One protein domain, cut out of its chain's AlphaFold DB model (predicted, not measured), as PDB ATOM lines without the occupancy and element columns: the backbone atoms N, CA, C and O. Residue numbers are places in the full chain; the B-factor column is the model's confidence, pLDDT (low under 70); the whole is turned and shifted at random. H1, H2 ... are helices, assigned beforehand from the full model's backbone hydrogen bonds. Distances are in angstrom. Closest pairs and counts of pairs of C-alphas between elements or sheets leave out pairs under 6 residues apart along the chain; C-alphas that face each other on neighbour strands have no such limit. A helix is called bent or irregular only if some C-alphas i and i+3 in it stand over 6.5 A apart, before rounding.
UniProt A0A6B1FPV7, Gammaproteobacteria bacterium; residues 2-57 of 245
ATOM      1  N   LEU A   2     -47.992  -6.101 -11.323       85.88
ATOM      2  CA  LEU A   2     -48.084  -7.262 -10.422       85.88
ATOM      3  C   LEU A   2     -47.584  -8.580 -11.044       85.88
ATOM      4  O   LEU A   2     -46.799  -9.274 -10.412       85.88
ATOM      5  N   TYR A   3     -47.949  -8.880 -12.299       85.25
ATOM      6  CA  TYR A   3     -47.460 -10.086 -12.994       85.25
ATOM      7  C   TYR A   3     -45.945 -10.136 -13.095       85.25
ATOM      8  O   TYR A   3     -45.341 -11.171 -12.861       85.25
ATOM      9  N   ARG A   4     -45.322  -9.004 -13.434       84.94
ATOM     10  CA  ARG A   4     -43.871  -8.935 -13.605       84.94
ATOM     11  C   ARG A   4     -43.151  -9.114 -12.273       84.94
ATOM     12  O   ARG A   4     -42.134  -9.791 -12.230       84.94
ATOM     13  N   ALA A   5     -43.692  -8.538 -11.198       87.62
ATOM     14  CA  ALA A   5     -43.169  -8.748  -9.852       87.62
ATOM     15  C   ALA A   5     -43.319 -10.216  -9.423       87.62
ATOM     16  O   ALA A   5     -42.355 -10.806  -8.950       87.62
ATOM     17  N   TYR A   6     -44.487 -10.821  -9.659       88.50
ATOM     18  CA  TYR A   6     -44.715 -12.250  -9.442       88.50
ATOM     19  C   TYR A   6     -43.719 -13.102 -10.237       88.50
ATOM     20  O   TYR A   6     -43.064 -13.958  -9.660       88.50
ATOM     21  N   TRP A   7     -43.555 -12.840 -11.535       86.44
ATOM     22  CA  TRP A   7     -42.658 -13.601 -12.398       86.44
ATOM     23  C   TRP A   7     -41.210 -13.518 -11.913       86.44
ATOM     24  O   TRP A   7     -40.567 -14.543 -11.704       86.44
ATOM     25  N   LEU A   8     -40.725 -12.307 -11.636       87.31
ATOM     26  CA  LEU A   8     -39.373 -12.093 -11.132       87.31
ATOM     27  C   LEU A   8     -39.153 -12.781  -9.775       87.31
ATOM     28  O   LEU A   8     -38.165 -13.480  -9.577       87.31
ATOM     29  N   VAL A   9     -40.061 -12.584  -8.820       89.19
ATOM     30  CA  VAL A   9     -39.879 -13.104  -7.459       89.19
ATOM     31  C   VAL A   9     -40.086 -14.614  -7.424       89.19
ATOM     32  O   VAL A   9     -39.245 -15.330  -6.894       89.19
ATOM     33  N   VAL A  10     -41.181 -15.117  -7.988       88.31
ATOM     34  CA  VAL A  10     -41.560 -16.530  -7.880       88.31
ATOM     35  C   VAL A  10     -40.773 -17.395  -8.857       88.31
ATOM     36  O   VAL A  10     -40.189 -18.394  -8.439       88.31
ATOM     37  N   ILE A  11     -40.729 -17.019 -10.137       86.19
ATOM     38  CA  ILE A  11     -40.114 -17.843 -11.184       86.19
ATOM     39  C   ILE A  11     -38.611 -17.586 -11.268       86.19
ATOM     40  O   ILE A  11     -37.830 -18.529 -11.165       86.19
ATOM     41  N   ASP A  12     -38.174 -16.332 -11.415       86.00
ATOM     42  CA  ASP A  12     -36.746 -16.067 -11.628       86.00
ATOM     43  C   ASP A  12     -35.921 -16.272 -10.344       86.00
ATOM     44  O   ASP A  12     -34.798 -16.760 -10.430       86.00
ATOM     45  N   ILE A  13     -36.465 -15.985  -9.152       90.06
ATOM     46  CA  ILE A  13     -35.712 -16.068  -7.885       90.06
ATOM     47  C   ILE A  13     -36.087 -17.301  -7.051       90.06
ATOM     48  O   ILE A  13     -35.246 -18.177  -6.845       90.06
ATOM     49  N   LEU A  14     -37.318 -17.385  -6.537       91.31
ATOM     50  CA  LEU A  14     -37.687 -18.380  -5.520       91.31
ATOM     51  C   LEU A  14     -37.615 -19.816  -6.039       91.31
ATOM     52  O   LEU A  14     -37.095 -20.679  -5.333       91.31
ATOM     53  N   LEU A  15     -38.074 -20.075  -7.267       90.50
ATOM     54  CA  LEU A  15     -37.950 -21.391  -7.894       90.50
ATOM     55  C   LEU A  15     -36.481 -21.826  -7.969       90.50
ATOM     56  O   LEU A  15     -36.129 -22.905  -7.494       90.50
ATOM     57  N   HIS A  16     -35.604 -20.978  -8.510       91.25
ATOM     58  CA  HIS A  16     -34.188 -21.307  -8.673       91.25
ATOM     59  C   HIS A  16     -33.453 -21.451  -7.333       91.25
ATOM     60  O   HIS A  16     -32.643 -22.368  -7.183       91.25
ATOM     61  N   LEU A  17     -33.767 -20.614  -6.337       92.81
ATOM     62  CA  LEU A  17     -33.257 -20.770  -4.971       92.81
ATOM     63  C   LEU A  17     -33.730 -22.080  -4.339       92.81
ATOM     64  O   LEU A  17     -32.918 -22.794  -3.755       92.81
ATOM     65  N   GLY A  18     -35.010 -22.425  -4.499       93.25
ATOM     66  CA  GLY A  18     -35.573 -23.690  -4.037       93.25
ATOM     67  C   GLY A  18     -34.845 -24.884  -4.647       93.25
ATOM     68  O   GLY A  18     -34.417 -25.777  -3.923       93.25
ATOM     69  N   ILE A  19     -34.604 -24.858  -5.958       93.06
ATOM     70  CA  ILE A  19     -33.861 -25.906  -6.669       93.06
ATOM     71  C   ILE A  19     -32.415 -25.995  -6.179       93.06
ATOM     72  O   ILE A  19     -31.931 -27.086  -5.888       93.06
ATOM     73  N   LYS A  20     -31.702 -24.867  -6.057       93.12
ATOM     74  CA  LYS A  20     -30.328 -24.852  -5.528       93.12
ATOM     75  C   LYS A  20     -30.281 -25.399  -4.101       93.12
ATOM     76  O   LYS A  20     -29.383 -26.180  -3.787       93.12
ATOM     77  N   LEU A  21     -31.246 -25.037  -3.261       94.38
ATOM     78  CA  LEU A  21     -31.343 -25.533  -1.894       94.38
ATOM     79  C   LEU A  21     -31.583 -27.045  -1.863       94.38
ATOM     80  O   LEU A  21     -30.822 -27.763  -1.218       94.38
ATOM     81  N   THR A  22     -32.594 -27.554  -2.569       95.44
ATOM     82  CA  THR A  22     -32.969 -28.974  -2.488       95.44
ATOM     83  C   THR A  22     -32.011 -29.887  -3.248       95.44
ATOM     84  O   THR A  22     -31.618 -30.927  -2.715       95.44
ATOM     85  N   ALA A  23     -31.605 -29.507  -4.462       92.56
ATOM     86  CA  ALA A  23     -30.819 -30.347  -5.361       92.56
ATOM     87  C   ALA A  23     -29.303 -30.169  -5.190       92.56
ATOM     88  O   ALA A  23     -28.571 -31.153  -5.277       92.56
ATOM     89  N   SER A  24     -28.813 -28.950  -4.924       90.50
ATOM     90  CA  SER A  24     -27.364 -28.681  -4.857       90.50
ATOM     91  C   SER A  24     -26.809 -28.656  -3.432       90.50
ATOM     92  O   SER A  24     -25.751 -29.245  -3.200       90.50
ATOM     93  N   LEU A  25     -27.498 -27.992  -2.493       91.19
ATOM     94  CA  LEU A  25     -27.049 -27.852  -1.101       91.19
ATOM     95  C   LEU A  25     -27.428 -29.070  -0.253       91.19
ATOM     96  O   LEU A  25     -26.552 -29.740   0.283       91.19
ATOM     97  N   LEU A  26     -28.723 -29.382  -0.163       93.81
ATOM     98  CA  LEU A  26     -29.233 -30.497   0.644       93.81
ATOM     99  C   LEU A  26     -29.145 -31.846  -0.079       93.81
ATOM    100  O   LEU A  26     -29.189 -32.887   0.569       93.81
ATOM    101  N   ARG A  27     -29.040 -31.827  -1.417       91.31
ATOM    102  CA  ARG A  27     -28.905 -33.007  -2.292       91.31
ATOM    103  C   ARG A  27     -29.942 -34.099  -2.007       91.31
ATOM    104  O   ARG A  27     -29.641 -35.290  -2.045       91.31
ATOM    105  N   SER A  28     -31.176 -33.694  -1.716       93.31
ATOM    106  CA  SER A  28     -32.238 -34.604  -1.287       93.31
ATOM    107  C   SER A  28     -33.281 -34.809  -2.380       93.31
ATOM    108  O   SER A  28     -34.042 -33.897  -2.708       93.31
ATOM    109  N   ARG A  29     -33.370 -36.047  -2.884       91.50
ATOM    110  CA  ARG A  29     -34.370 -36.464  -3.887       91.50
ATOM    111  C   ARG A  29     -35.797 -36.228  -3.399       91.50
ATOM    112  O   ARG A  29     -36.614 -35.655  -4.106       91.50
ATOM    113  N   ARG A  30     -36.069 -36.571  -2.135       93.38
ATOM    114  CA  ARG A  30     -37.386 -36.372  -1.509       93.38
ATOM    115  C   ARG A  30     -37.783 -34.897  -1.455       93.38
ATOM    116  O   ARG A  30     -38.947 -34.577  -1.663       93.38
ATOM    117  N   LEU A  31     -36.834 -33.996  -1.191       94.69
ATOM    118  CA  LEU A  31     -37.124 -32.559  -1.165       94.69
ATOM    119  C   LEU A  31     -37.354 -31.991  -2.568       94.69
ATOM    120  O   LEU A  31     -38.214 -31.129  -2.729       94.69
ATOM    121  N   VAL A  32     -36.626 -32.479  -3.579       93.25
ATOM    122  CA  VAL A  32     -36.903 -32.154  -4.989       93.25
ATOM    123  C   VAL A  32     -38.316 -32.607  -5.364       93.25
ATOM    124  O   VAL A  32     -39.090 -31.810  -5.889       93.25
ATOM    125  N   ASP A  33     -38.697 -33.833  -5.007       92.38
ATOM    126  CA  ASP A  33     -40.045 -34.356  -5.241       92.38
ATOM    127  C   ASP A  33     -41.127 -33.493  -4.586       92.38
ATOM    128  O   ASP A  33     -42.105 -33.136  -5.238       92.38
ATOM    129  N   VAL A  34     -40.958 -33.122  -3.314       94.31
ATOM    130  CA  VAL A  34     -41.918 -32.262  -2.600       94.31
ATOM    131  C   VAL A  34     -42.019 -30.881  -3.252       94.31
ATOM    132  O   VAL A  34     -43.129 -30.369  -3.437       94.31
ATOM    133  N   LEU A  35     -40.884 -30.294  -3.650       93.69
ATOM    134  CA  LEU A  35     -40.843 -29.007  -4.344       93.69
ATOM    135  C   LEU A  35     -41.684 -29.044  -5.626       93.69
ATOM    136  O   LEU A  35     -42.512 -28.161  -5.832       93.69
ATOM    137  N   TYR A  36     -41.517 -30.072  -6.457       91.81
ATOM    138  CA  TYR A  36     -42.196 -30.154  -7.752       91.81
ATOM    139  C   TYR A  36     -43.621 -30.703  -7.694       91.81
ATOM    140  O   TYR A  36     -44.456 -30.284  -8.492       91.81
ATOM    141  N   ARG A  37     -43.929 -31.625  -6.774       91.69
ATOM    142  CA  ARG A  37     -45.269 -32.226  -6.666       91.69
ATOM    143  C   ARG A  37     -46.255 -31.362  -5.895       91.69
ATOM    144  O   ARG A  37     -47.448 -31.434  -6.174       91.69
ATOM    145  N   HIS A  38     -45.781 -30.574  -4.930       91.62
ATOM    146  CA  HIS A  38     -46.666 -29.869  -3.999       91.62
ATOM    147  C   HIS A  38     -46.457 -28.357  -4.001       91.62
ATOM    148  O   HIS A  38     -47.429 -27.620  -4.148       91.62
ATOM    149  N   LEU A  39     -45.215 -27.883  -3.869       91.06
ATOM    150  CA  LEU A  39     -44.959 -26.448  -3.705       91.06
ATOM    151  C   LEU A  39     -45.134 -25.679  -5.017       91.06
ATOM    152  O   LEU A  39     -45.887 -24.711  -5.070       91.06
ATOM    153  N   LEU A  40     -44.478 -26.123  -6.092       89.50
ATOM    154  CA  LEU A  40     -44.503 -25.415  -7.369       89.50
ATOM    155  C   LEU A  40     -45.916 -25.316  -7.974       89.50
ATOM    156  O   LEU A  40     -46.300 -24.206  -8.341       89.50
ATOM    157  N   PRO A  41     -46.733 -26.390  -8.039       89.56
ATOM    158  CA  PRO A  41     -48.096 -26.290  -8.560       89.56
ATOM    159  C   PRO A  41     -48.974 -25.324  -7.758       89.56
ATOM    160  O   PRO A  41     -49.786 -24.619  -8.350       89.56
ATOM    161  N   ALA A  42     -48.781 -25.238  -6.437       87.75
ATOM    162  CA  ALA A  42     -49.512 -24.301  -5.584       87.75
ATOM    163  C   ALA A  42     -49.137 -22.831  -5.845       87.75
ATOM    164  O   ALA A  42     -49.932 -21.933  -5.574       87.75
ATOM    165  N   CYS A  43     -47.944 -22.576  -6.388       85.88
ATOM    166  CA  CYS A  43     -47.488 -21.239  -6.755       85.88
ATOM    167  C   CYS A  43     -47.887 -20.823  -8.179       85.88
ATOM    168  O   CYS A  43     -47.743 -19.649  -8.510       85.88
ATOM    169  N   ILE A  44     -48.377 -21.744  -9.018       85.69
ATOM    170  CA  ILE A  44     -48.775 -21.452 -10.400       85.69
ATOM    171  C   ILE A  44     -50.244 -21.042 -10.439       85.69
ATOM    172  O   ILE A  44     -51.144 -21.807 -10.098       85.69
ATOM    173  N   PHE A  45     -50.503 -19.841 -10.945       85.25
ATOM    174  CA  PHE A  45     -51.853 -19.313 -11.098       85.25
ATOM    175  C   PHE A  45     -52.327 -19.440 -12.561       85.25
ATOM    176  O   PHE A  45     -51.917 -18.645 -13.408       85.25
ATOM    177  N   PRO A  46     -53.226 -20.384 -12.894       76.81
ATOM    178  CA  PRO A  46     -53.534 -20.728 -14.289       76.81
ATOM    179  C   PRO A  46     -54.389 -19.694 -15.039       76.81
ATOM    180  O   PRO A  46     -54.513 -19.771 -16.256       76.81
ATOM    181  N   LYS A  47     -55.009 -18.735 -14.340       81.94
ATOM    182  CA  LYS A  47     -55.985 -17.791 -14.922       81.94
ATOM    183  C   LYS A  47     -55.422 -16.395 -15.216       81.94
ATOM    184  O   LYS A  47     -56.194 -15.470 -15.449       81.94
ATOM    185  N   TRP A  48     -54.102 -16.210 -15.188       82.00
ATOM    186  CA  TRP A  48     -53.515 -14.915 -15.530       82.00
ATOM    187  C   TRP A  48     -53.646 -14.646 -17.030       82.00
ATOM    188  O   TRP A  48     -53.051 -15.338 -17.849       82.00
ATOM    189  N   GLN A  49     -54.398 -13.607 -17.383       84.44
ATOM    190  CA  GLN A  49     -54.383 -13.019 -18.718       84.44
ATOM    191  C   GLN A  49     -53.533 -11.757 -18.663       84.44
ATOM    192  O   GLN A  49     -53.876 -10.795 -17.978       84.44
ATOM    193  N   VAL A  50     -52.385 -11.782 -19.338       83.75
ATOM    194  CA  VAL A  50     -51.419 -10.683 -19.296       83.75
ATOM    195  C   VAL A  50     -51.125 -10.220 -20.709       83.75
ATOM    196  O   VAL A  50     -50.554 -10.955 -21.511       83.75
ATOM    197  N   THR A  51     -51.468  -8.969 -20.989       87.44
ATOM    198  CA  THR A  51     -51.099  -8.279 -22.224       87.44
ATOM    199  C   THR A  51     -49.973  -7.305 -21.925       87.44
ATOM    200  O   THR A  51     -50.057  -6.503 -20.996       87.44
ATOM    201  N   ASP A  52     -48.892  -7.395 -22.689       85.88
ATOM    202  CA  ASP A  52     -47.713  -6.547 -22.548       85.88
ATOM    203  C   ASP A  52     -46.939  -6.540 -23.875       85.88
ATOM    204  O   ASP A  52     -47.283  -7.270 -24.806       85.88
ATOM    205  N   ARG A  53     -45.890  -5.722 -23.986       87.56
ATOM    206  CA  ARG A  53     -45.018  -5.755 -25.165       87.56
ATOM    207  C   ARG A  53     -44.214  -7.053 -25.204       87.56
ATOM    208  O   ARG A  53     -43.709  -7.497 -24.174       87.56
ATOM    209  N   SER A  54     -44.034  -7.611 -26.397       85.81
ATOM    210  CA  SER A  54     -43.318  -8.871 -26.628       85.81
ATOM    211  C   SER A  54     -41.920  -8.892 -26.001       85.81
ATOM    212  O   SER A  54     -41.584  -9.827 -25.279       85.81
ATOM    213  N   ASP A  55     -41.133  -7.829 -26.182       83.44
ATOM    214  CA  ASP A  55     -39.786  -7.686 -25.610       83.44
ATOM    215  C   ASP A  55     -39.760  -7.772 -24.076       83.44
ATOM    216  O   ASP A  55     -38.741  -8.111 -23.488       83.44
ATOM    217  N   ARG A  56     -40.889  -7.510 -23.416       80.31
ATOM    218  CA  ARG A  56     -41.036  -7.577 -21.957       80.31
ATOM    219  C   ARG A  56     -41.695  -8.864 -21.467       80.31
ATOM    220  O   ARG A  56     -41.684  -9.107 -20.265       80.31
ATOM    221  N   GLN A  57     -42.282  -9.657 -22.364       78.69
ATOM    222  CA  GLN A  57     -42.897 -10.949 -22.037       78.69
ATOM    223  C   GLN A  57     -41.966 -12.129 -22.304       78.69
ATOM    224  O   GLN A  57     -42.048 -13.132 -21.603       78.69
TER     225      GLN A  57
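AT A GLANCE: This is residues 2 to 57 of the 245 residues of a protein of Gammaproteobacteria bacterium (UniProt A0A6B1FPV7). A lopsided helical hairpin: the long helix H1 is bent but runs nearly straight, H2 folds back beside its arm H1b, and residues 44 to 53 lead to short H3, apart from both. The 56 printed residues include three named helices, H1, H2, H3 in order, and no named strand: all helix. It is loose, radius of gyration of the C-alphas 13.6 A, spanning 39 by 20 by 15 A.

HOW THE PARTS SIT: H1, residues 2 to 25, assigned as one helix by its hydrogen bonds, is bent: C-alphas 12 and 15 are 6.6 A apart. Its arm H1b, residues 15 to 25, touches H2, residues 29 to 43, opposite ways at a shallow tilt of 9 degrees, a hairpin; their closest C-alphas, of Thr 22 and Val 32, are 5.6 A apart. H3, residues 54 to 57, is apart from H2. Within hydrogen-bond range are 6 of 7 O i to N i+4 pairs in H1b, 8 of 11 in H2, and every one in H1a, residues 2 to 12; H3 is too short for one.

IN THESE COORDINATES: H1a, 14.4 A long, begins at C-alpha 2 (-48.084, -7.262, -10.422); H1b is 14.4 A. H2, 20.3 A, is only just irregular, with C-alphas 37 and 40 6.9 A apart. H3, 5.1 A, ends at C-alpha 57 (-42.897, -10.949, -22.037).

THE WHOLE: The farthest C-alphas, of Ser 28 and Arg 53, are 39.6 A apart. The printed part has no cut and no long link; no printed residue is under 70 in pLDDT.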